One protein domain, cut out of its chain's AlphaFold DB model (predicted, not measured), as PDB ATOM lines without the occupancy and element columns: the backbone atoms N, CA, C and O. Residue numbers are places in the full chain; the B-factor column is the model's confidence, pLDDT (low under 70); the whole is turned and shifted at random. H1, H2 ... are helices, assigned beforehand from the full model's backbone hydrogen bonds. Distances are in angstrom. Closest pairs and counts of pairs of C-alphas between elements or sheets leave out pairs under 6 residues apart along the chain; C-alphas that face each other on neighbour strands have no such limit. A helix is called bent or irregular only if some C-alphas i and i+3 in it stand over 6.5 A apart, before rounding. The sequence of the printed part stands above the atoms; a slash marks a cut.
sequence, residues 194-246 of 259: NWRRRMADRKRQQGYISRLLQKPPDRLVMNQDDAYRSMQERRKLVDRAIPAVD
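Overview. This is residues 194 to 246 of the 259 residues of an uncharacterized protein of Ciona savignyi (UniProt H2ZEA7). Two long helices, H1 and H2, form a wide, open V: H1 is one arm, and residues 214 to 225 with H2 beyond them make the other, longer arm. Residues 194 to 202 of H1 and residues 227 to 246 stick out. The printed part has 53 residues with two named helices, H1 then H2, no named strand, and is all helix. It is extended, with a radius of gyration of the C-alphas of 16.2 A, and flat, spanning 51 by 26 by 10 A.

Along the chain. H1, residues 194 to 213, runs 28.5 A from C-alpha 194 at (276.218, 271.548, 266.281) to C-alpha 213 at (286.179, 248.632, 279.917). H2, residues 226 to 245, runs 29.7 A and ends with C-alpha 245 at (264.413, 248.332, 237.613). H2 is irregular, but only just: C-alphas 226 and 229 are 6.7 A apart.

Arrangement. H1 and H2 are apart, with no C-alpha of one within 8 A of the other. In H1 every O i to N i+4 pair is within hydrogen-bond range; in H2, 13 of 16 are.

Size, cuts and confidence. The C-alphas farthest apart, of Leu 212 and Asp 246, are separated by 50.7 A. The link from H1 to H2, 12 residues, is long. The printed part has no cut. Mean pLDDT of the printed part is 88.5; residue 246 is under 70.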
ATOM      1  N   ASN A 194     276.646 272.119 265.009       92.38
ATOM      2  CA  ASN A 194     276.218 271.548 266.281       92.38
ATOM      3  C   ASN A 194     276.168 270.021 266.220       92.38
ATOM      4  O   ASN A 194     276.663 269.365 267.135       92.38
ATOM      5  N   TRP A 195     275.637 269.448 265.139       91.06
ATOM      6  CA  TRP A 195     275.626 268.001 264.940       91.06
ATOM      7  C   TRP A 195     277.044 267.422 264.921       91.06
ATOM      8  O   TRP A 195     277.329 266.493 265.675       91.06
ATOM      9  N   ARG A 196     277.969 268.019 264.154       93.69
ATOM     10  CA  ARG A 196     279.382 267.600 264.118       93.69
ATOM     11  C   ARG A 196     280.018 267.643 265.506       93.69
ATOM     12  O   ARG A 196     280.672 266.680 265.900       93.69
ATOM     13  N   ARG A 197     279.780 268.717 266.266       96.06
ATOM     14  CA  ARG A 197     280.276 268.860 267.643       96.06
ATOM     15  C   ARG A 197     279.732 267.757 268.554       96.06
ATOM     16  O   ARG A 197     280.510 267.081 269.215       96.06
ATOM     17  N   ARG A 198     278.417 267.513 268.532       94.81
ATOM     18  CA  ARG A 198     277.775 266.461 269.344       94.81
ATOM     19  C   ARG A 198     278.264 265.062 268.977       94.81
ATOM     20  O   ARG A 198     278.489 264.245 269.865       94.81
ATOM     21  N   MET A 199     278.469 264.793 267.689       92.06
ATOM     22  CA  MET A 199     279.039 263.526 267.229       92.06
ATOM     23  C   MET A 199     280.487 263.348 267.699       92.06
ATOM     24  O   MET A 199     280.863 262.246 268.096       92.06
ATOM     25  N   ALA A 200     281.291 264.415 267.699       95.19
ATOM     26  CA  ALA A 200     282.652 264.378 268.230       95.19
ATOM     27  C   ALA A 200     282.670 264.109 269.746       95.19
ATOM     28  O   ALA A 200     283.421 263.245 270.201       95.19
ATOM     29  N   ASP A 201     281.799 264.776 270.511       95.44
ATOM     30  CA  ASP A 201     281.655 264.550 271.955       95.44
ATOM     31  C   ASP A 201     281.268 263.094 272.259       95.44
ATOM     32  O   ASP A 201     281.890 262.449 273.108       95.44
ATOM     33  N   ARG A 202     280.298 262.543 271.513       92.62
ATOM     34  CA  ARG A 202     279.887 261.136 271.629       92.62
ATOM     35  C   ARG A 202     281.057 260.188 271.359       92.62
ATOM     36  O   ARG A 202     281.302 259.294 272.166       92.62
ATOM     37  N   LYS A 203     281.824 260.406 270.283       92.25
ATOM     38  CA  LYS A 203     283.008 259.587 269.963       92.25
ATOM     39  C   LYS A 203     284.079 259.660 271.050       92.25
ATOM     40  O   LYS A 203     284.685 258.644 271.387       92.25
ATOM     41  N   ARG A 204     284.289 260.839 271.647       95.12
ATOM     42  CA  ARG A 204     285.216 261.013 272.774       95.12
ATOM     43  C   ARG A 204     284.773 260.202 273.993       95.12
ATOM     44  O   ARG A 204     285.603 259.531 274.605       95.12
ATOM     45  N   GLN A 205     283.482 260.233 274.324       94.62
ATOM     46  CA  GLN A 205     282.917 259.442 275.422       94.62
ATOM     47  C   GLN A 205     283.008 257.936 275.150       94.62
ATOM     48  O   GLN A 205     283.467 257.194 276.014       94.62
ATOM     49  N   GLN A 206     282.659 257.490 273.940       93.81
ATOM     50  CA  GLN A 206     282.798 256.090 273.521       93.81
ATOM     51  C   GLN A 206     284.250 255.609 273.645       93.81
ATOM     52  O   GLN A 206     284.491 254.540 274.197       93.81
ATOM     53  N   GLY A 207     285.225 256.409 273.199       94.44
ATOM     54  CA  GLY A 207     286.647 256.084 273.334       94.44
ATOM     55  C   GLY A 207     287.108 256.002 274.792       94.44
ATOM     56  O   GLY A 207     287.869 255.104 275.148       94.44
ATOM     57  N   TYR A 208     286.619 256.896 275.656       96.25
ATOM     58  CA  TYR A 208     286.900 256.839 277.092       96.25
ATOM     59  C   TYR A 208     286.338 255.563 277.734       96.25
ATOM     60  O   TYR A 208     287.071 254.841 278.407       96.25
ATOM     61  N   ILE A 209     285.069 255.246 277.472       95.19
ATOM     62  CA  ILE A 209     284.400 254.048 277.998       95.19
ATOM     63  C   ILE A 209     285.055 252.773 277.453       95.19
ATOM     64  O   ILE A 209     285.269 251.823 278.198       95.19
ATOM     65  N   SER A 210     285.433 252.767 276.175       96.06
ATOM     66  CA  SER A 210     286.169 251.672 275.540       96.06
ATOM     67  C   SER A 210     287.483 251.376 276.265       96.06
ATOM     68  O   SER A 210     287.744 250.221 276.601       96.06
ATOM     69  N   ARG A 211     288.274 252.415 276.573       95.81
ATOM     70  CA  ARG A 211     289.522 252.276 277.340       95.81
ATOM     71  C   ARG A 211     289.263 251.791 278.763       95.81
ATOM     72  O   ARG A 211     289.964 250.899 279.225       95.81
ATOM     73  N   LEU A 212     288.248 252.347 279.427       96.44
ATOM     74  CA  LEU A 212     287.881 251.976 280.795       96.44
ATOM     75  C   LEU A 212     287.465 250.502 280.904       96.44
ATOM     76  O   LEU A 212     287.855 249.823 281.846       96.44
ATOM     77  N   LEU A 213     286.693 250.005 279.936       94.50
ATOM     78  CA  LEU A 213     286.179 248.632 279.917       94.50
ATOM     79  C   LEU A 213     287.111 247.634 279.213       94.50
ATOM     80  O   LEU A 213     286.770 246.456 279.145       94.50
ATOM     81  N   GLN A 214     288.231 248.096 278.642       94.44
ATOM     82  CA  GLN A 214     289.122 247.316 277.770       94.44
ATOM     83  C   GLN A 214     288.380 246.548 276.662       94.44
ATOM     84  O   GLN A 214     288.712 245.415 276.314       94.44
ATOM     85  N   LYS A 215     287.344 247.167 276.095       94.06
ATOM     86  CA  LYS A 215     286.563 246.607 274.986       94.06
ATOM     87  C   LYS A 215     286.659 247.539 273.788       94.06
ATOM     88  O   LYS A 215     286.594 248.755 273.983       94.06
ATOM     89  N   PRO A 216     286.786 247.019 272.554       91.56
ATOM     90  CA  PRO A 216     286.795 247.878 271.378       91.56
ATOM     91  C   PRO A 216     285.464 248.646 271.285       91.56
ATOM     92  O   PRO A 216     284.428 248.093 271.680       91.56
ATOM     93  N   PRO A 217     285.460 249.891 270.770       87.88
ATOM     94  CA  PRO A 217     284.254 250.713 270.686       87.88
ATOM     95  C   PRO A 217     283.092 249.995 269.989       87.88
ATOM     96  O   PRO A 217     281.957 250.114 270.431       87.88
ATOM     97  N   ASP A 218     283.369 249.184 268.968       85.62
ATOM     98  CA  ASP A 218     282.352 248.465 268.185       85.62
ATOM     99  C   ASP A 218     281.624 247.374 268.983       85.62
ATOM    100  O   ASP A 218     280.509 246.985 268.647       85.62
ATOM    101  N   ARG A 219     282.233 246.883 270.071       88.56
ATOM    102  CA  ARG A 219     281.611 245.908 270.982       88.56
ATOM    103  C   ARG A 219     280.917 246.562 272.174       88.56
ATOM    104  O   ARG A 219     280.408 245.851 273.043       88.56
ATOM    105  N   LEU A 220     280.905 247.892 272.257       89.94
ATOM    106  CA  LEU A 220     280.106 248.585 273.261       89.94
ATOM    107  C   LEU A 220     278.627 248.437 272.904       89.94
ATOM    108  O   LEU A 220     278.237 248.689 271.770       89.94
ATOM    109  N   VAL A 221     277.795 248.083 273.886       88.75
ATOM    110  CA  VAL A 221     276.343 247.890 273.695       88.75
ATOM    111  C   VAL A 221     275.698 249.116 273.038       88.75
ATOM    112  O   VAL A 221     274.912 248.983 272.113       88.75
ATOM    113  N   MET A 222     276.124 250.325 273.420       83.19
ATOM    114  CA  MET A 222     275.633 251.587 272.844       83.19
ATOM    115  C   MET A 222     275.974 251.814 271.357       83.19
ATOM    116  O   MET A 222     275.483 252.777 270.770       83.19
ATOM    117  N   ASN A 223     276.844 250.983 270.773       85.50
ATOM    118  CA  ASN A 223     277.302 251.076 269.384       85.50
ATOM    119  C   ASN A 223     276.777 249.931 268.507       85.50
ATOM    120  O   ASN A 223     276.996 249.959 267.300       85.50
ATOM    121  N   GLN A 224     276.060 248.955 269.076       79.88
ATOM    122  CA  GLN A 224     275.517 247.815 268.324       79.88
ATOM    123  C   GLN A 224     274.540 248.257 267.219       79.88
ATOM    124  O   GLN A 224     274.486 247.634 266.161       79.88
ATOM    125  N   ASP A 225     273.866 249.395 267.412       74.94
ATOM    126  CA  ASP A 225     272.912 249.961 266.454       74.94
ATOM    127  C   ASP A 225     273.474 251.107 265.597       74.94
ATOM    128  O   ASP A 225     272.735 251.701 264.808       74.94
ATOM    129  N   ASP A 226     274.770 251.439 265.676       77.00
ATOM    130  CA  ASP A 226     275.320 252.545 264.867       77.00
ATOM    131  C   ASP A 226     275.196 252.262 263.353       77.00
ATOM    132  O   ASP A 226     274.991 253.182 262.553       77.00
ATOM    133  N   ALA A 227     275.211 250.986 262.948       80.56
ATOM    134  CA  ALA A 227     274.975 250.574 261.564       80.56
ATOM    135  C   ALA A 227     273.486 250.557 261.167       80.56
ATOM    136  O   ALA A 227     273.182 250.563 259.971       80.56
ATOM    137  N   TYR A 228     272.551 250.569 262.126       82.38
ATOM    138  CA  TYR A 228     271.115 250.437 261.857       82.38
ATOM    139  C   TYR A 228     270.622 251.520 260.899       82.38
ATOM    140  O   TYR A 228     269.960 251.225 259.904       82.38
ATOM    141  N   ARG A 229     271.011 252.777 261.142       82.56
ATOM    142  CA  ARG A 229     270.615 253.897 260.282       82.56
ATOM    143  C   ARG A 229     271.115 253.723 258.848       82.56
ATOM    144  O   ARG A 229     270.331 253.884 257.919       82.56
ATOM    145  N   SER A 230     272.388 253.370 258.674       83.25
ATOM    146  CA  SER A 230     272.978 253.161 257.347       83.25
ATOM    147  C   SER A 230     272.315 251.989 256.618       83.25
ATOM    148  O   SER A 230     271.990 252.100 255.436       83.25
ATOM    149  N   MET A 231     272.021 250.898 257.331       88.88
ATOM    150  CA  MET A 231     271.277 249.765 256.777       88.88
ATOM    151  C   MET A 231     269.862 250.161 256.349       88.88
ATOM    152  O   MET A 231     269.432 249.776 255.266       88.88
ATOM    153  N   GLN A 232     269.148 250.955 257.150       88.44
ATOM    154  CA  GLN A 232     267.809 251.441 256.802       88.44
ATOM    155  C   GLN A 232     267.837 252.405 255.615       88.44
ATOM    156  O   GLN A 232     266.977 252.329 254.742       88.44
ATOM    157  N   GLU A 233     268.828 253.292 255.538       89.75
ATOM    158  CA  GLU A 233     269.014 254.177 254.384       89.75
ATOM    159  C   GLU A 233     269.319 253.370 253.115       89.75
ATOM    160  O   GLU A 233     268.694 253.602 252.081       89.75
ATOM    161  N   ARG A 234     270.187 252.354 253.201       93.44
ATOM    162  CA  ARG A 234     270.463 251.438 252.086       93.44
ATOM    163  C   ARG A 234     269.218 250.651 251.673       93.44
ATOM    164  O   ARG A 234     268.942 250.568 250.481       93.44
ATOM    165  N   ARG A 235     268.446 250.122 252.629       92.88
ATOM    166  CA  ARG A 235     267.162 249.449 252.363       92.88
ATOM    167  C   ARG A 235     266.184 250.379 251.655       92.88
ATOM    168  O   ARG A 235     265.662 250.003 250.619       92.88
ATOM    169  N   LYS A 236     266.017 251.616 252.131       91.56
ATOM    170  CA  LYS A 236     265.151 252.620 251.489       91.56
ATOM    171  C   LYS A 236     265.593 252.971 250.072       91.56
ATOM    172  O   LYS A 236     264.747 253.169 249.206       91.56
ATOM    173  N   LEU A 237     266.901 253.073 249.828       92.06
ATOM    174  CA  LEU A 237     267.432 253.307 248.483       92.06
ATOM    175  C   LEU A 237     267.125 252.133 247.555       92.06
ATOM    176  O   LEU A 237     266.664 252.362 246.441       92.06
ATOM    177  N   VAL A 238     267.326 250.900 248.025       89.19
ATOM    178  CA  VAL A 238     266.962 249.685 247.285       89.19
ATOM    179  C   VAL A 238     265.455 249.654 247.025       89.19
ATOM    180  O   VAL A 238     265.047 249.540 245.878       89.19
ATOM    181  N   ASP A 239     264.627 249.873 248.043       84.56
ATOM    182  CA  ASP A 239     263.166 249.892 247.927       84.56
ATOM    183  C   ASP A 239     262.654 250.947 246.948       84.56
ATOM    184  O   ASP A 239     261.692 250.698 246.227       84.56
ATOM    185  N   ARG A 240     263.307 252.113 246.891       85.25
ATOM    186  CA  ARG A 240     262.993 253.160 245.914       85.25
ATOM    187  C   ARG A 240     263.475 252.809 244.506       85.25
ATOM    188  O   ARG A 240     262.847 253.231 243.539       85.25
ATOM    189  N   ALA A 241     264.594 252.100 244.385       84.69
ATOM    190  CA  ALA A 241     265.169 251.718 243.099       84.69
ATOM    191  C   ALA A 241     264.465 250.503 242.475       84.69
ATOM    192  O   ALA A 241     264.400 250.425 241.253       84.69
ATOM    193  N   ILE A 242     263.909 249.589 243.282       78.25
ATOM    194  CA  ILE A 242     263.247 248.369 242.794       78.25
ATOM    195  C   ILE A 242     262.152 248.685 241.756       78.25
ATOM    196  O   ILE A 242     262.252 248.137 240.664       78.25
ATOM    197  N   PRO A 243     261.194 249.609 241.991       77.12
ATOM    198  CA  PRO A 243     260.173 249.953 240.995       77.12
ATOM    199  C   PRO A 243     260.712 250.546 239.685       77.12
ATOM    200  O   PRO A 243     259.992 250.574 238.694       77.12
ATOM    201  N   ALA A 244     261.943 251.069 239.680       76.12
ATOM    202  CA  ALA A 244     262.574 251.625 238.485       76.12
ATOM    203  C   ALA A 244     263.318 250.566 237.653       76.12
ATOM    204  O   ALA A 244     263.602 250.811 236.483       76.12
ATOM    205  N   VAL A 245     263.657 249.420 238.254       75.94
ATOM    206  CA  VAL A 245     264.413 248.332 237.613       75.94
ATOM    207  C   VAL A 245     263.506 247.151 237.269       75.94
ATOM    208  O   VAL A 245     263.731 246.504 236.251       75.94
ATOM    209  N   ASP A 246     262.481 246.881 238.080       64.94
ATOM    210  CA  ASP A 246     261.578 245.751 237.883       64.94
ATOM    211  C   ASP A 246     260.139 246.086 238.319       64.94
ATOM    212  O   ASP A 246     259.910 246.714 239.358       64.94
TER     213      ASP A 246